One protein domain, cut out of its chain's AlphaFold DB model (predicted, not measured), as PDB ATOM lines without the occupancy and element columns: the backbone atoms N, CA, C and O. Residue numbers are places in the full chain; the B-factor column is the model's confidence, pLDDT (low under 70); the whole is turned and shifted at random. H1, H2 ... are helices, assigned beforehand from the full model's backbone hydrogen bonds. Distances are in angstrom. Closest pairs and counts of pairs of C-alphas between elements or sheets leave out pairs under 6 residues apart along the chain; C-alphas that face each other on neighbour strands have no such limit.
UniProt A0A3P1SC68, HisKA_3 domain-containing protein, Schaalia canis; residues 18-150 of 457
ATOM      1  N   ARG A  18      87.847 205.151 113.142       62.59
ATOM      2  CA  ARG A  18      87.857 206.571 113.525       62.59
ATOM      3  C   ARG A  18      86.476 207.147 113.879       62.59
ATOM      4  O   ARG A  18      86.373 207.892 114.845       62.59
ATOM      5  N   ALA A  19      85.419 206.799 113.143       61.06
ATOM      6  CA  ALA A  19      84.056 207.281 113.394       61.06
ATOM      7  C   ALA A  19      83.481 206.701 114.695       61.06
ATOM      8  O   ALA A  19      82.895 207.431 115.491       61.06
ATOM      9  N   PHE A  20      83.728 205.414 114.953       64.31
ATOM     10  CA  PHE A  20      83.360 204.779 116.221       64.31
ATOM     11  C   PHE A  20      84.119 205.387 117.409       64.31
ATOM     12  O   PHE A  20      83.539 205.640 118.461       64.31
ATOM     13  N   SER A  21      85.403 205.696 117.219       63.94
ATOM     14  CA  SER A  21      86.238 206.330 118.247       63.94
ATOM     15  C   SER A  21      85.766 207.743 118.605       63.94
ATOM     16  O   SER A  21      85.734 208.111 119.777       63.94
ATOM     17  N   LEU A  22      85.337 208.524 117.608       70.06
ATOM     18  CA  LEU A  22      84.760 209.852 117.826       70.06
ATOM     19  C   LEU A  22      83.431 209.794 118.585       70.06
ATOM     20  O   LEU A  22      83.178 210.657 119.420       70.06
ATOM     21  N   LEU A  23      82.617 208.765 118.346       68.25
ATOM     22  CA  LEU A  23      81.324 208.575 119.007       68.25
ATOM     23  C   LEU A  23      81.466 208.359 120.525       68.25
ATOM     24  O   LEU A  23      80.605 208.776 121.291       68.25
ATOM     25  N   TRP A  24      82.585 207.777 120.966       65.31
ATOM     26  CA  TRP A  24      82.929 207.645 122.386       65.31
ATOM     27  C   TRP A  24      83.529 208.916 122.997       65.31
ATOM     28  O   TRP A  24      83.378 209.154 124.194       65.31
ATOM     29  N   ALA A  25      84.206 209.739 122.196       70.38
ATOM     30  CA  ALA A  25      84.861 210.963 122.651       70.38
ATOM     31  C   ALA A  25      83.883 212.145 122.821       70.38
ATOM     32  O   ALA A  25      84.082 213.008 123.676       70.38
ATOM     33  N   THR A  26      82.816 212.197 122.017       75.69
ATOM     34  CA  THR A  26      81.897 213.346 121.946       75.69
ATOM     35  C   THR A  26      81.027 213.587 123.183       75.69
ATOM     36  O   THR A  26      80.875 214.760 123.526       75.69
ATOM     37  N   PRO A  27      80.492 212.585 123.917       75.56
ATOM     38  CA  PRO A  27      79.653 212.856 125.089       75.56
ATOM     39  C   PRO A  27      80.410 213.598 126.195       75.56
ATOM     40  O   PRO A  27      79.843 214.441 126.890       75.56
ATOM     41  N   PHE A  28      81.715 213.342 126.323       73.06
ATOM     42  CA  PHE A  28      82.556 213.988 127.327       73.06
ATOM     43  C   PHE A  28      82.806 215.468 127.036       73.06
ATOM     44  O   PHE A  28      83.052 216.227 127.970       73.06
ATOM     45  N   LEU A  29      82.662 215.921 125.784       83.75
ATOM     46  CA  LEU A  29      82.766 217.345 125.452       83.75
ATOM     47  C   LEU A  29      81.729 218.197 126.193       83.75
ATOM     48  O   LEU A  29      81.981 219.381 126.396       83.75
ATOM     49  N   LEU A  30      80.623 217.622 126.680       81.44
ATOM     50  CA  LEU A  30      79.665 218.333 127.531       81.44
ATOM     51  C   LEU A  30      80.334 218.938 128.778       81.44
ATOM     52  O   LEU A  30      79.989 220.044 129.179       81.44
ATOM     53  N   PHE A  31      81.346 218.275 129.348       79.81
ATOM     54  CA  PHE A  31      82.077 218.772 130.519       79.81
ATOM     55  C   PHE A  31      82.924 220.019 130.223       79.81
ATOM     56  O   PHE A  31      83.359 220.706 131.144       79.81
ATOM     57  N   THR A  32      83.107 220.381 128.952       85.94
ATOM     58  CA  THR A  32      83.743 221.654 128.581       85.94
ATOM     59  C   THR A  32      82.866 222.866 128.885       85.94
ATOM     60  O   THR A  32      83.363 223.988 128.908       85.94
ATOM     61  N   ILE A  33      81.592 222.655 129.237       85.00
ATOM     62  CA  ILE A  33      80.711 223.722 129.709       85.00
ATOM     63  C   ILE A  33      81.224 224.391 130.992       85.00
ATOM     64  O   ILE A  33      80.995 225.579 131.181       85.00
ATOM     65  N   PHE A  34      81.955 223.672 131.852       84.62
ATOM     66  CA  PHE A  34      82.455 224.206 133.123       84.62
ATOM     67  C   PHE A  34      83.469 225.350 132.956       84.62
ATOM     68  O   PHE A  34      83.233 226.417 133.526       84.62
ATOM     69  N   PRO A  35      84.557 225.213 132.170       86.94
ATOM     70  CA  PRO A  35      85.458 226.339 131.923       86.94
ATOM     71  C   PRO A  35      84.800 227.470 131.118       86.94
ATOM     72  O   PRO A  35      85.089 228.636 131.384       86.94
ATOM     73  N   PHE A  36      83.860 227.178 130.206       88.69
ATOM     74  CA  PHE A  36      83.065 228.231 129.552       88.69
ATOM     75  C   PHE A  36      82.205 229.011 130.547       88.69
ATOM     76  O   PHE A  36      82.129 230.236 130.474       88.69
ATOM     77  N   TYR A  37      81.583 228.312 131.492       88.19
ATOM     78  CA  TYR A  37      80.792 228.923 132.547       88.19
ATOM     79  C   TYR A  37      81.661 229.792 133.464       88.19
ATOM     80  O   TYR A  37      81.285 230.927 133.749       88.19
ATOM     81  N   GLY A  38      82.856 229.323 133.843       86.88
ATOM     82  CA  GLY A  38      83.829 230.120 134.597       86.88
ATOM     83  C   GLY A  38      84.282 231.379 133.845       86.88
ATOM     84  O   GLY A  38      84.289 232.473 134.409       86.88
ATOM     85  N   ALA A  39      84.581 231.257 132.547       90.19
ATOM     86  CA  ALA A  39      84.922 232.391 131.685       90.19
ATOM     87  C   ALA A  39      83.772 233.408 131.572       90.19
ATOM     88  O   ALA A  39      83.995 234.620 131.621       90.19
ATOM     89  N   TYR A  40      82.537 232.917 131.448       90.88
ATOM     90  CA  TYR A  40      81.337 233.743 131.396       90.88
ATOM     91  C   TYR A  40      81.096 234.489 132.713       90.88
ATOM     92  O   TYR A  40      80.891 235.702 132.685       90.88
ATOM     93  N   GLN A  41      81.183 233.799 133.857       90.38
ATOM     94  CA  GLN A  41      81.020 234.405 135.182       90.38
ATOM     95  C   GLN A  41      82.059 235.497 135.459       90.38
ATOM     96  O   GLN A  41      81.723 236.538 136.019       90.38
ATOM     97  N   TYR A  42      83.312 235.284 135.049       90.81
ATOM     98  CA  TYR A  42      84.365 236.289 135.197       90.81
ATOM     99  C   TYR A  42      84.177 237.500 134.268       90.81
ATOM    100  O   TYR A  42      84.618 238.610 134.578       90.81
ATOM    101  N   GLY A  43      83.505 237.284 133.137       92.44
ATOM    102  CA  GLY A  43      83.226 238.277 132.111       92.44
ATOM    103  C   GLY A  43      84.136 238.116 130.896       92.44
ATOM    104  O   GLY A  43      85.340 238.363 130.959       92.44
ATOM    105  N   LEU A  44      83.536 237.798 129.746       92.19
ATOM    106  CA  LEU A  44      84.243 237.631 128.465       92.19
ATOM    107  C   LEU A  44      84.849 238.930 127.913       92.19
ATOM    108  O   LEU A  44      85.716 238.888 127.048       92.19
ATOM    109  N   HIS A  45      84.411 240.085 128.415       93.12
ATOM    110  CA  HIS A  45      85.001 241.381 128.080       93.12
ATOM    111  C   HIS A  45      86.367 241.595 128.759       93.12
ATOM    112  O   HIS A  45      87.113 242.488 128.364       93.12
ATOM    113  N   ARG A  46      86.704 240.802 129.787       94.81
ATOM    114  CA  ARG A  46      88.005 240.856 130.461       94.81
ATOM    115  C   ARG A  46      89.006 239.945 129.747       94.81
ATOM    116  O   ARG A  46      88.634 238.844 129.335       94.81
ATOM    117  N   PRO A  47      90.295 240.330 129.672       96.12
ATOM    118  CA  PRO A  47      91.297 239.582 128.911       96.12
ATOM    119  C   PRO A  47      91.474 238.141 129.409       96.12
ATOM    120  O   PRO A  47      91.570 237.230 128.594       96.12
ATOM    121  N   LEU A  48      91.446 237.909 130.729       93.62
ATOM    122  CA  LEU A  48      91.565 236.555 131.291       93.62
ATOM    123  C   LEU A  48      90.337 235.683 130.983       93.62
ATOM    124  O   LEU A  48      90.493 234.510 130.651       93.62
ATOM    125  N   GLY A  49      89.127 236.253 131.032       92.31
ATOM    126  CA  GLY A  49      87.894 235.536 130.689       92.31
ATOM    127  C   GLY A  49      87.875 235.117 129.219       92.31
ATOM    128  O   GLY A  49      87.590 233.961 128.905       92.31
ATOM    129  N   LEU A  50      88.267 236.026 128.319       94.75
ATOM    130  CA  LEU A  50      88.418 235.715 126.898       94.75
ATOM    131  C   LEU A  50      89.491 234.642 126.663       94.75
ATOM    132  O   LEU A  50      89.234 233.686 125.935       94.75
ATOM    133  N   ALA A  51      90.652 234.756 127.318       94.81
ATOM    134  CA  ALA A  51      91.746 233.793 127.198       94.81
ATOM    135  C   ALA A  51      91.336 232.373 127.631       94.81
ATOM    136  O   ALA A  51      91.713 231.396 126.978       94.81
ATOM    137  N   LEU A  52      90.539 232.240 128.697       92.75
ATOM    138  CA  LEU A  52      90.019 230.946 129.144       92.75
ATOM    139  C   LEU A  52      89.048 230.345 128.117       92.75
ATOM    140  O   LEU A  52      89.166 229.168 127.769       92.75
ATOM    141  N   ALA A  53      88.134 231.155 127.575       92.94
ATOM    142  CA  ALA A  53      87.202 230.708 126.541       92.94
ATOM    143  C   ALA A  53      87.939 230.244 125.273       92.94
ATOM    144  O   ALA A  53      87.675 229.152 124.768       92.94
ATOM    145  N   THR A  54      88.920 231.014 124.788       95.25
ATOM    146  CA  THR A  54      89.707 230.642 123.601       95.25
ATOM    147  C   THR A  54      90.566 229.404 123.840       95.25
ATOM    148  O   THR A  54      90.653 228.546 122.964       95.25
ATOM    149  N   THR A  55      91.155 229.264 125.033       94.75
ATOM    150  CA  THR A  55      91.934 228.070 125.410       94.75
ATOM    151  C   THR A  55      91.047 226.829 125.445       94.75
ATOM    152  O   THR A  55      91.447 225.778 124.951       94.75
ATOM    153  N   THR A  56      89.813 226.957 125.937       92.12
ATOM    154  CA  THR A  56      88.830 225.862 125.952       92.12
ATOM    155  C   THR A  56      88.451 225.429 124.533       92.12
ATOM    156  O   THR A  56      88.443 224.236 124.234       92.12
ATOM    157  N   VAL A  57      88.209 226.375 123.617       94.25
ATOM    158  CA  VAL A  57      87.954 226.061 122.197       94.25
ATOM    159  C   VAL A  57      89.159 225.358 121.563       94.25
ATOM    160  O   VAL A  57      88.999 224.334 120.894       94.25
ATOM    161  N   ALA A  58      90.372 225.865 121.802       95.38
ATOM    162  CA  ALA A  58      91.602 225.253 121.305       95.38
ATOM    163  C   ALA A  58      91.801 223.833 121.863       95.38
ATOM    164  O   ALA A  58      92.203 222.929 121.129       95.38
ATOM    165  N   PHE A  59      91.469 223.613 123.136       93.81
ATOM    166  CA  PHE A  59      91.516 222.303 123.780       93.81
ATOM    167  C   PHE A  59      90.563 221.305 123.116       93.81
ATOM    168  O   PHE A  59      90.984 220.199 122.779       93.81
ATOM    169  N   ILE A  60      89.315 221.703 122.845       92.25
ATOM    170  CA  ILE A  60      88.334 220.868 122.132       92.25
ATOM    171  C   ILE A  60      88.857 220.485 120.744       92.25
ATOM    172  O   ILE A  60      88.840 219.309 120.378       92.25
ATOM    173  N   ALA A  61      89.369 221.460 119.988       93.62
ATOM    174  CA  ALA A  61      89.938 221.215 118.666       93.62
ATOM    175  C   ALA A  61      91.141 220.258 118.732       93.62
ATOM    176  O   ALA A  61      91.232 219.323 117.933       93.62
ATOM    177  N   SER A  62      92.032 220.433 119.712       93.50
ATOM    178  CA  SER A  62      93.183 219.552 119.942       93.50
ATOM    179  C   SER A  62      92.759 218.135 120.342       93.50
ATOM    180  O   SER A  62      93.329 217.156 119.857       93.50
ATOM    181  N   TYR A  63      91.738 217.998 121.189       90.75
ATOM    182  CA  TYR A  63      91.195 216.705 121.602       90.75
ATOM    183  C   TYR A  63      90.603 215.950 120.409       90.75
ATOM    184  O   TYR A  63      90.984 214.811 120.150       90.75
ATOM    185  N   LEU A  64      89.749 216.605 119.616       90.31
ATOM    186  CA  LEU A  64      89.189 216.024 118.393       90.31
ATOM    187  C   LEU A  64      90.281 215.663 117.380       90.31
ATOM    188  O   LEU A  64      90.265 214.565 116.827       90.31
ATOM    189  N   THR A  65      91.271 216.539 117.189       89.69
ATOM    190  CA  THR A  65      92.422 216.269 116.315       89.69
ATOM    191  C   THR A  65      93.166 215.022 116.779       89.69
ATOM    192  O   THR A  65      93.438 214.146 115.964       89.69
ATOM    193  N   THR A  66      93.402 214.882 118.087       90.12
ATOM    194  CA  THR A  66      94.061 213.711 118.682       90.12
ATOM    195  C   THR A  66      93.326 212.417 118.326       90.12
ATOM    196  O   THR A  66      93.975 211.444 117.956       90.12
ATOM    197  N   TRP A  67      91.992 212.409 118.361       86.06
ATOM    198  CA  TRP A  67      91.166 211.254 117.981       86.06
ATOM    199  C   TRP A  67      91.093 210.979 116.474       86.06
ATOM    200  O   TRP A  67      90.917 209.831 116.069       86.06
ATOM    201  N   ILE A  68      91.225 212.007 115.637       85.81
ATOM    202  CA  ILE A  68      91.163 211.874 114.175       85.81
ATOM    203  C   ILE A  68      92.503 211.399 113.606       85.81
ATOM    204  O   ILE A  68      92.536 210.553 112.705       85.81
ATOM    205  N   THR A  69      93.611 211.958 114.098       84.19
ATOM    206  CA  THR A  69      94.946 211.726 113.536       84.19
ATOM    207  C   THR A  69      95.614 210.485 114.099       84.19
ATOM    208  O   THR A  69      96.404 209.854 113.396       84.19
ATOM    209  N   ASN A  70      95.322 210.135 115.356       84.06
ATOM    210  CA  ASN A  70      95.936 208.986 115.998       84.06
ATOM    211  C   ASN A  70      94.984 207.802 115.969       84.06
ATOM    212  O   ASN A  70      93.856 207.884 116.451       84.06
ATOM    213  N   PRO A  71      95.434 206.677 115.421       73.00
ATOM    214  CA  PRO A  71      94.598 205.502 115.387       73.00
ATOM    215  C   PRO A  71      94.526 204.837 116.779       73.00
ATOM    216  O   PRO A  71      95.454 204.933 117.589       73.00
ATOM    217  N   VAL A  72      93.424 204.135 117.062       71.50
ATOM    218  CA  VAL A  72      93.195 203.436 118.342       71.50
ATOM    219  C   VAL A  72      94.019 202.156 118.413       71.50
ATOM    220  O   VAL A  72      94.020 201.363 117.475       71.50
ATOM    221  N   SER A  73      94.773 201.974 119.498       66.31
ATOM    222  CA  SER A  73      95.663 200.822 119.653       66.31
ATOM    223  C   SER A  73      94.911 199.486 119.526       66.31
ATOM    224  O   SER A  73      93.800 199.389 120.039       66.31
ATOM    225  N   PRO A  74      95.533 198.437 118.942       61.12
ATOM    226  CA  PRO A  74      96.981 198.254 118.770       61.12
ATOM    227  C   PRO A  74      97.533 198.647 117.386       61.12
ATOM    228  O   PRO A  74      97.027 198.204 116.363       61.12
ATOM    229  N   HIS A  75      98.667 199.364 117.364       64.38
ATOM    230  CA  HIS A  75      99.453 199.611 116.145       64.38
ATOM    231  C   HIS A  75     100.716 198.750 116.110       64.38
ATOM    232  O   HIS A  75     101.481 198.785 117.077       64.38
ATOM    233  N   PRO A  76     100.984 198.019 115.012       58.09
ATOM    234  CA  PRO A  76     102.156 197.151 114.891       58.09
ATOM    235  C   PRO A  76     103.492 197.895 114.663       58.09
ATOM    236  O   PRO A  76     104.524 197.247 114.523       58.09
ATOM    237  N   GLY A  77     103.507 199.234 114.640       69.94
ATOM    238  CA  GLY A  77     104.678 200.044 114.279       69.94
ATOM    239  C   GLY A  77     105.238 200.955 115.387       69.94
ATOM    240  O   GLY A  77     104.712 201.001 116.506       69.94
ATOM    241  N   PRO A  78     106.320 201.704 115.089       78.94
ATOM    242  CA  PRO A  78     106.808 202.774 115.955       78.94
ATOM    243  C   PRO A  78     105.752 203.874 116.114       78.94
ATOM    244  O   PRO A  78     104.902 204.086 115.251       78.94
ATOM    245  N   VAL A  79     105.812 204.584 117.240       82.44
ATOM    246  CA  VAL A  79     104.863 205.659 117.553       82.44
ATOM    247  C   VAL A  79     105.113 206.837 116.605       82.44
ATOM    248  O   VAL A  79     106.243 207.335 116.578       82.44
ATOM    249  N   PRO A  80     104.115 207.296 115.828       86.69
ATOM    250  CA  PRO A  80     104.320 208.386 114.881       86.69
ATOM    251  C   PRO A  80     104.621 209.700 115.614       86.69
ATOM    252  O   PRO A  80     104.139 209.931 116.720       86.69
ATOM    253  N   ARG A  81     105.375 210.614 114.987       89.06
ATOM    254  CA  ARG A  81     105.660 211.945 115.572       89.06
ATOM    255  C   ARG A  81     104.383 212.734 115.880       89.06
ATOM    256  O   ARG A  81     104.323 213.422 116.892       89.06
ATOM    257  N   VAL A  82     103.359 212.576 115.040       89.50
ATOM    258  CA  VAL A  82     102.039 213.204 115.211       89.50
ATOM    259  C   VAL A  82     101.410 212.830 116.556       89.50
ATOM    260  O   VAL A  82     100.876 213.710 117.216       89.50
ATOM    261  N   PHE A  83     101.567 211.585 117.019       90.62
ATOM    262  CA  PHE A  83     101.053 211.146 118.320       90.62
ATOM    263  C   PHE A  83     101.623 211.970 119.470       90.62
ATOM    264  O   PHE A  83     100.871 212.446 120.319       90.62
ATOM    265  N   TRP A  84     102.941 212.166 119.487       92.00
ATOM    266  CA  TRP A  84     103.594 212.948 120.534       92.00
ATOM    267  C   TRP A  84     103.186 214.416 120.471       92.00
ATOM    268  O   TRP A  84     102.888 214.999 121.507       92.00
ATOM    269  N   LEU A  85     103.111 214.988 119.267       94.00
ATOM    270  CA  LEU A  85     102.718 216.383 119.069       94.00
ATOM    271  C   LEU A  85     101.291 216.654 119.555       94.00
ATOM    272  O   LEU A  85     101.079 217.607 120.299       94.00
ATOM    273  N   THR A  86     100.320 215.816 119.188       93.38
ATOM    274  CA  THR A  86      98.920 216.036 119.579       93.38
ATOM    275  C   THR A  86      98.701 215.825 121.075       93.38
ATOM    276  O   THR A  86      97.982 216.603 121.691       93.38
ATOM    277  N   HIS A  87      99.347 214.824 121.688       93.06
ATOM    278  CA  HIS A  87      99.239 214.599 123.134       93.06
ATOM    279  C   HIS A  87      99.969 215.677 123.942       93.06
ATOM    280  O   HIS A  87      99.456 216.106 124.973       93.06
ATOM    281  N   ALA A  88     101.125 216.156 123.470       94.69
ATOM    282  CA  ALA A  88     101.836 217.268 124.098       94.69
ATOM    283  C   ALA A  88     101.035 218.573 124.002       94.69
ATOM    284  O   ALA A  88     100.915 219.282 124.997       94.69
ATOM    285  N   LEU A  89     100.437 218.864 122.840       95.31
ATOM    286  CA  LEU A  89      99.556 220.019 122.659       95.31
ATOM    287  C   LEU A  89      98.323 219.928 123.566       95.31
ATOM    288  O   LEU A  89      97.990 220.897 124.246       95.31
ATOM    289  N   LEU A  90      97.679 218.759 123.619       93.50
ATOM    290  CA  LEU A  90      96.517 218.518 124.473       93.50
ATOM    291  C   LEU A  90      96.853 218.721 125.959       93.50
ATOM    292  O   LEU A  90      96.096 219.374 126.674       93.50
ATOM    293  N   LEU A  91      98.000 218.209 126.413       93.12
ATOM    294  CA  LEU A  91      98.467 218.374 127.790       93.12
ATOM    295  C   LEU A  91      98.881 219.824 128.097       93.12
ATOM    296  O   LEU A  91      98.590 220.330 129.176       93.12
ATOM    297  N   GLY A  92      99.512 220.516 127.144       94.25
ATOM    298  CA  GLY A  92      99.879 221.926 127.287       94.25
ATOM    299  C   GLY A  92      98.659 222.843 127.402       94.25
ATOM    300  O   GLY A  92      98.627 223.722 128.260       94.25
ATOM    301  N   LEU A  93      97.625 222.602 126.589       94.00
ATOM    302  CA  LEU A  93      96.356 223.332 126.662       94.00
ATOM    303  C   LEU A  93      95.595 223.037 127.959       94.00
ATOM    304  O   LEU A  93      95.014 223.958 128.529       94.00
ATOM    305  N   GLN A  94      95.647 221.795 128.455       90.94
ATOM    306  CA  GLN A  94      95.131 221.442 129.783       90.94
ATOM    307  C   GLN A  94      95.806 222.279 130.879       90.94
ATOM    308  O   GLN A  94      95.117 222.895 131.689       90.94
ATOM    309  N   PHE A  95      97.139 222.351 130.883       90.19
ATOM    310  CA  PHE A  95      97.882 223.102 131.897       90.19
ATOM    311  C   PHE A  95      97.606 224.613 131.828       90.19
ATOM    312  O   PHE A  95      97.391 225.260 132.854       90.19
ATOM    313  N   LEU A  96      97.549 225.176 130.616       92.06
ATOM    314  CA  LEU A  96      97.188 226.581 130.413       92.06
ATOM    315  C   LEU A  96      95.765 226.875 130.909       92.06
ATOM    316  O   LEU A  96      95.545 227.878 131.584       92.06
ATOM    317  N   GLY A  97      94.810 225.987 130.615       89.62
ATOM    318  CA  GLY A  97      93.440 226.086 131.112       89.62
ATOM    319  C   GLY A  97      93.378 226.061 132.640       89.62
ATOM    320  O   GLY A  97      92.736 226.926 133.235       89.62
ATOM    321  N   ALA A  98      94.100 225.135 133.278       86.50
ATOM    322  CA  ALA A  98      94.176 225.044 134.735       86.50
ATOM    323  C   ALA A  98      94.719 226.335 135.373       86.50
ATOM    324  O   ALA A  98      94.126 226.853 136.322       86.50
ATOM    325  N   LEU A  99      95.785 226.907 134.803       89.06
ATOM    326  CA  LEU A  99      96.383 228.157 135.275       89.06
ATOM    327  C   LEU A  99      95.438 229.357 135.119       89.06
ATOM    328  O   LEU A  99      95.343 230.185 136.024       89.06
ATOM    329  N   LEU A 100      94.712 229.451 134.001       90.56
ATOM    330  CA  LEU A 100      93.744 230.527 133.759       90.56
ATOM    331  C   LEU A 100      92.542 230.451 134.708       90.56
ATOM    332  O   LEU A 100      92.101 231.479 135.219       90.56
ATOM    333  N   VAL A 101      92.032 229.246 134.971       87.19
ATOM    334  CA  VAL A 101      90.946 229.028 135.941       87.19
ATOM    335  C   VAL A 101      91.385 229.442 137.346       87.19
ATOM    336  O   VAL A 101      90.647 230.164 138.020       87.19
ATOM    337  N   TYR A 102      92.603 229.065 137.751       86.81
ATOM    338  CA  TYR A 102      93.177 229.486 139.027       86.81
ATOM    339  C   TYR A 102      93.336 231.010 139.114       86.81
ATOM    340  O   TYR A 102      92.898 231.619 140.087       86.81
ATOM    341  N   ALA A 103      93.885 231.648 138.074       89.38
ATOM    342  CA  ALA A 103      94.091 233.099 138.032       89.38
ATOM    343  C   ALA A 103      92.782 233.905 138.141       89.38
ATOM    344  O   ALA A 103      92.776 235.034 138.630       89.38
ATOM    345  N   ILE A 104      91.672 233.330 137.683       88.19
ATOM    346  CA  ILE A 104      90.329 233.918 137.741       88.19
ATOM    347  C   ILE A 104      89.646 233.673 139.102       88.19
ATOM    348  O   ILE A 104      88.631 234.304 139.400       88.19
ATOM    349  N   GLY A 105      90.193 232.788 139.944       83.75
ATOM    350  CA  GLY A 105      89.584 232.384 141.215       83.75
ATOM    351  C   GLY A 105      88.335 231.514 141.035       83.75
ATOM    352  O   GLY A 105      87.502 231.433 141.935       83.75
ATOM    353  N   SER A 106      88.175 230.890 139.865       78.25
ATOM    354  CA  SER A 106      87.069 229.972 139.594       78.25
ATOM    355  C   SER A 106      87.414 228.576 140.110       78.25
ATOM    356  O   SER A 106      88.496 228.059 139.850       78.25
ATOM    357  N   SER A 107      86.471 227.925 140.789       67.25
ATOM    358  CA  SER A 107      86.545 226.493 141.115       67.25
ATOM    359  C   SER A 107      86.002 225.603 139.987       67.25
ATOM    360  O   SER A 107      86.135 224.379 140.025       67.25
ATOM    361  N   GLY A 108      85.379 226.209 138.971       57.16
ATOM    362  CA  GLY A 108      84.764 225.516 137.848       57.16
ATOM    363  C   GLY A 108      85.762 225.198 136.736       57.16
ATOM    364  O   GLY A 108      86.203 226.099 136.024       57.16
ATOM    365  N   GLY A 109      86.040 223.907 136.530       61.28
ATOM    366  CA  GLY A 109      86.426 223.381 135.214       61.28
ATOM    367  C   GLY A 109      87.915 223.289 134.861       61.28
ATOM    368  O   GLY A 109      88.210 223.045 133.696       61.28
ATOM    369  N   SER A 110      88.850 223.439 135.805       56.25
ATOM    370  CA  SER A 110      90.302 223.382 135.524       56.25
ATOM    371  C   SER A 110      90.864 221.986 135.257       56.25
ATOM    372  O   SER A 110      91.912 221.862 134.633       56.25
ATOM    373  N   GLN A 111      90.201 220.924 135.712       64.56
ATOM    374  CA  GLN A 111      90.789 219.581 135.720       64.56
ATOM    375  C   GLN A 111      90.217 218.711 134.603       64.56
ATOM    376  O   GLN A 111      89.539 217.712 134.841       64.56
ATOM    377  N   MET A 112      90.508 219.075 133.352       76.44
ATOM    378  CA  MET A 112      90.133 218.274 132.182       76.44
ATOM    379  C   MET A 112      91.134 217.144 131.910       76.44
ATOM    380  O   MET A 112      91.130 216.579 130.822       76.44
ATOM    381  N   LEU A 113      91.960 216.748 132.889       81.19
ATOM    382  CA  LEU A 113      92.931 215.655 132.752       81.19
ATOM    383  C   LEU A 113      92.296 214.317 132.339       81.19
ATOM    384  O   LEU A 113      92.965 213.488 131.722       81.19
ATOM    385  N   GLY A 114      90.997 214.120 132.587       79.62
ATOM    386  CA  GLY A 114      90.263 212.948 132.100       79.62
ATOM    387  C   GLY A 114      90.317 212.783 130.574       79.62
ATOM    388  O   GLY A 114      90.372 211.660 130.082       79.62
ATOM    389  N   PHE A 115      90.385 213.880 129.816       85.12
ATOM    390  CA  PHE A 115      90.464 213.858 128.353       85.12
ATOM    391  C   PHE A 115      91.818 213.335 127.834       85.12
ATOM    392  O   PHE A 115      91.802 212.357 127.078       85.12
ATOM    393  N   PRO A 116      92.991 213.898 128.214       88.88
ATOM    394  CA  PRO A 116      94.280 213.329 127.838       88.88
ATOM    395  C   PRO A 116      94.484 211.929 128.420       88.88
ATOM    396  O   PRO A 116      95.099 211.106 127.751       88.88
ATOM    397  N   ALA A 117      93.926 211.606 129.594       85.50
ATOM    398  CA  ALA A 117      93.967 210.243 130.129       85.50
ATOM    399  C   ALA A 117      93.181 209.244 129.278       85.50
ATOM    400  O   ALA A 117      93.707 208.181 128.963       85.50
ATOM    401  N   ALA A 118      91.964 209.584 128.848       82.50
ATOM    402  CA  ALA A 118      91.178 208.729 127.962       82.50
ATOM    403  C   ALA A 118      91.856 208.554 126.592       82.50
ATOM    404  O   ALA A 118      91.984 207.430 126.101       82.50
ATOM    405  N   ALA A 119      92.347 209.651 126.000       86.44
ATOM    406  CA  ALA A 119      93.090 209.611 124.741       86.44
ATOM    407  C   ALA A 119      94.346 208.731 124.866       86.44
ATOM    408  O   ALA A 119      94.553 207.831 124.053       86.44
ATOM    409  N   TRP A 120      95.126 208.902 125.937       87.88
ATOM    410  CA  TRP A 120      96.314 208.091 126.198       87.88
ATOM    411  C   TRP A 120      95.968 206.617 126.418       87.88
ATOM    412  O   TRP A 120      96.563 205.734 125.800       87.88
ATOM    413  N   ALA A 121      94.975 206.331 127.259       82.62
ATOM    414  CA  ALA A 121      94.568 204.972 127.588       82.62
ATOM    415  C   ALA A 121      94.115 204.182 126.355       82.62
ATOM    416  O   ALA A 121      94.357 202.980 126.311       82.62
ATOM    417  N   LEU A 122      93.525 204.820 125.340       80.62
ATOM    418  CA  LEU A 122      93.042 204.136 124.133       80.62
ATOM    419  C   LEU A 122      94.024 204.193 122.955       80.62
ATOM    420  O   LEU A 122      94.097 203.250 122.164       80.62
ATOM    421  N   GLN A 123      94.834 205.244 122.842       84.69
ATOM    422  CA  GLN A 123      95.718 205.433 121.687       84.69
ATOM    423  C   GLN A 123      97.161 205.001 121.968       84.69
ATOM    424  O   GLN A 123      97.824 204.485 121.065       84.69
ATOM    425  N   ALA A 124      97.654 205.132 123.207       85.19
ATOM    426  CA  ALA A 124      99.051 204.846 123.523       85.19
ATOM    427  C   ALA A 124      99.395 203.360 123.316       85.19
ATOM    428  O   ALA A 124      98.586 202.483 123.645       85.19
ATOM    429  N   PRO A 125     100.610 203.033 122.837       83.56
ATOM    430  CA  PRO A 125     101.089 201.656 122.767       83.56
ATOM    431  C   PRO A 125     101.010 200.975 124.131       83.56
ATOM    432  O   PRO A 125     101.313 201.605 125.139       83.56
ATOM    433  N   ARG A 126     100.715 199.668 124.166       79.06
ATOM    434  CA  ARG A 126     100.553 198.892 125.416       79.06
ATOM    435  C   ARG A 126     101.663 199.132 126.446       79.06
ATOM    436  O   ARG A 126     101.377 199.342 127.617       79.06
ATOM    437  N   ARG A 127     102.921 199.169 125.994       83.31
ATOM    438  CA  ARG A 127     104.101 199.418 126.845       83.31
ATOM    439  C   ARG A 127     104.120 200.805 127.508       83.31
ATOM    440  O   ARG A 127     104.775 200.971 128.524       83.31
ATOM    441  N   LEU A 128     103.425 201.788 126.933       86.69
ATOM    442  CA  LEU A 128     103.379 203.174 127.407       86.69
ATOM    443  C   LEU A 128     102.114 203.505 128.210       86.69
ATOM    444  O   LEU A 128     102.052 204.569 128.820       86.69
ATOM    445  N   VAL A 129     101.117 202.615 128.244       84.00
ATOM    446  CA  VAL A 129      99.849 202.873 128.948       84.00
ATOM    447  C   VAL A 129     100.094 203.066 130.434       84.00
ATOM    448  O   VAL A 129      99.838 204.145 130.946       84.00
ATOM    449  N   ALA A 130     100.640 202.053 131.111       84.19
ATOM    450  CA  ALA A 130     100.899 202.110 132.546       84.19
ATOM    451  C   ALA A 130     101.801 203.294 132.956       84.19
ATOM    452  O   ALA A 130     101.373 204.069 133.810       84.19
ATOM    453  N   PRO A 131     102.991 203.510 132.350       88.62
ATOM    454  CA  PRO A 131     103.843 204.629 132.753       88.62
ATOM    455  C   PRO A 131     103.227 205.995 132.427       88.62
ATOM    456  O   PRO A 131     103.357 206.918 133.224       88.62
ATOM    457  N   GLY A 132     102.519 206.143 131.301       88.06
ATOM    458  CA  GLY A 132     101.875 207.417 130.977       88.06
ATOM    459  C   GLY A 132     100.651 207.712 131.847       88.06
ATOM    460  O   GLY A 132     100.487 208.845 132.285       88.06
ATOM    461  N   MET A 133      99.849 206.700 132.192       85.88
ATOM    462  CA  MET A 133      98.753 206.847 133.158       85.88
ATOM    463  C   MET A 133      99.273 207.203 134.555       85.88
ATOM    464  O   MET A 133      98.693 208.061 135.214       85.88
ATOM    465  N   ALA A 134     100.387 206.603 134.985       86.19
ATOM    466  CA  ALA A 134     101.054 206.981 136.228       86.19
ATOM    467  C   ALA A 134     101.544 208.441 136.186       86.19
ATOM    468  O   ALA A 134     101.318 209.187 137.133       86.19
ATOM    469  N   GLY A 135     102.142 208.876 135.071       89.44
ATOM    470  CA  GLY A 135     102.548 210.270 134.875       89.44
ATOM    471  C   GLY A 135     101.371 211.250 134.942       89.44
ATOM    472  O   GLY A 135     101.438 212.241 135.664       89.44
ATOM    473  N   LEU A 136     100.264 210.948 134.259       87.50
ATOM    474  CA  LEU A 136      99.046 211.765 134.306       87.50
ATOM    475  C   LEU A 136      98.419 211.803 135.706       87.50
ATOM    476  O   LEU A 136      97.910 212.844 136.110       87.50
ATOM    477  N   PHE A 137      98.490 210.706 136.462       84.38
ATOM    478  CA  PHE A 137      98.045 210.675 137.856       84.38
ATOM    479  C   PHE A 137      98.900 211.575 138.757       84.38
ATOM    480  O   PHE A 137      98.357 212.304 139.580       84.38
ATOM    481  N   VAL A 138     100.225 211.577 138.579       87.44
ATOM    482  CA  VAL A 138     101.122 212.485 139.313       87.44
ATOM    483  C   VAL A 138     100.809 213.947 138.989       87.44
ATOM    484  O   VAL A 138     100.775 214.770 139.900       87.44
ATOM    485  N   ILE A 139     100.520 214.269 137.722       86.69
ATOM    486  CA  ILE A 139     100.089 215.617 137.320       86.69
ATOM    487  C   ILE A 139      98.763 215.979 137.999       86.69
ATOM    488  O   ILE A 139      98.668 217.045 138.597       86.69
ATOM    489  N   ALA A 140      97.775 215.078 137.979       82.12
ATOM    490  CA  ALA A 140      96.486 215.292 138.639       82.12
ATOM    491  C   ALA A 140      96.638 215.539 140.147       82.12
ATOM    492  O   ALA A 140      96.005 216.437 140.700       82.12
ATOM    493  N   LEU A 141      97.506 214.770 140.806       81.75
ATOM    494  CA  LEU A 141      97.813 214.948 142.221       81.75
ATOM    495  C   LEU A 141      98.499 216.297 142.478       81.75
ATOM    496  O   LEU A 141      98.125 217.001 143.412       81.75
ATOM    497  N   GLY A 142      99.464 216.680 141.639       84.00
ATOM    498  CA  GLY A 142     100.137 217.975 141.724       84.00
ATOM    499  C   GLY A 142      99.173 219.151 141.561       84.00
ATOM    500  O   GLY A 142      99.209 220.077 142.365       84.00
ATOM    501  N   GLU A 143      98.270 219.093 140.579       80.38
ATOM    502  CA  GLU A 143      97.220 220.103 140.391       80.38
ATOM    503  C   GLU A 143      96.276 220.173 141.598       80.38
ATOM    504  O   GLU A 143      95.924 221.264 142.042       80.38
ATOM    505  N   HIS A 144      95.881 219.026 142.160       78.31
ATOM    506  CA  HIS A 144      95.021 218.991 143.341       78.31
ATOM    507  C   HIS A 144      95.674 219.672 144.550       78.31
ATOM    508  O   HIS A 144      95.031 220.486 145.210       78.31
ATOM    509  N   LEU A 145      96.954 219.378 144.795       82.25
ATOM    510  CA  LEU A 145      97.727 219.968 145.889       82.25
ATOM    511  C   LEU A 145      98.010 221.462 145.676       82.25
ATOM    512  O   LEU A 145      98.030 222.214 146.644       82.25
ATOM    513  N   ALA A 146      98.234 221.895 144.433       81.12
ATOM    514  CA  ALA A 146      98.568 223.284 144.120       81.12
ATOM    515  C   ALA A 146      97.351 224.222 144.116       81.12
ATOM    516  O   ALA A 146      97.491 225.405 144.418       81.12
ATOM    517  N   PHE A 147      96.171 223.715 143.746       75.69
ATOM    518  CA  PHE A 147      94.991 224.542 143.474       75.69
ATOM    519  C   PHE A 147      93.804 224.280 144.415       75.69
ATOM    520  O   PHE A 147      92.723 224.806 144.165       75.69
ATOM    521  N   GLU A 148      93.979 223.457 145.458       70.81
ATOM    522  CA  GLU A 148      92.951 223.112 146.464       70.81
ATOM    523  C   GLU A 148      91.587 222.716 145.858       70.81
ATOM    524  O   GLU A 148      90.510 223.011 146.375       70.81
ATOM    525  N   SER A 149      91.626 222.032 144.714       64.69
ATOM    526  CA  SER A 149      90.423 221.537 144.035       64.69
ATOM    527  C   SER A 149      89.632 220.561 144.920       64.69
ATOM    528  O   SER A 149      90.215 219.745 145.632       64.69
ATOM    529  N   GLY A 150      88.297 220.585 144.850       64.75
ATOM    530  CA  GLY A 150      87.453 219.674 145.632       64.75
ATOM    531  C   GLY A 150      87.746 218.187 145.366       64.75
ATOM    532  O   GLY A 150      87.947 217.772 144.225       64.75
TER     533      GLY A 150
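What this domain is: This is residues 18 to 150 of the 457 residues of the protein "HisKA_3 domain-containing protein" of Schaalia canis (UniProt A0A3P1SC68). What shape is it? An elongated up-and-down bundle of H2 to H6, each running against the one before, has H3 and H4 in its middle; short H1 packs on one end of H3. How large? The printed part has 133 residues, with six named helices holding 103 of them and no named strand, class all helix; it is compact, radius of gyration of the C-alphas 15.2 A, spanning 48 by 31 by 24 A.

How they stand to each other: What comes first? H1, residues 18 to 25, touches H3, residues 47 to 69, through its residues 64 to 68 alone, closest C-alphas Arg 18 and Ile 68, 6.3 A. Which hairpins follow? H2, residues 27 to 42, and H3 form one, at 13 degrees, closest C-alphas Ala 39 and Gly 49, 4.4 A. H3 and H4, residues 81 to 104, form another, at 23 degrees, closest C-alphas Thr 66 and Thr 86, 5.5 A. H5, residues 114 to 123, forms hairpins with H4 and H6, residues 126 to 147. Which backbones are complete? Every O i to N i+4 pair is within hydrogen-bond range in H1, H3, H4 and H5; H2 has 7 of 12, H6 16 of 18.

Where its parts are: Where are the ends? H1 begins at C-alpha 18 (87.857, 206.571, 113.525); H6 ends at C-alpha 147 (94.991, 224.542, 143.474). Which is longest? H4, 34.8 A.

The domain as a whole: Any cut? The printed part has none. Where is pLDDT under 70? Residues 73 to 77, for instance, in the long H3 to H4 link.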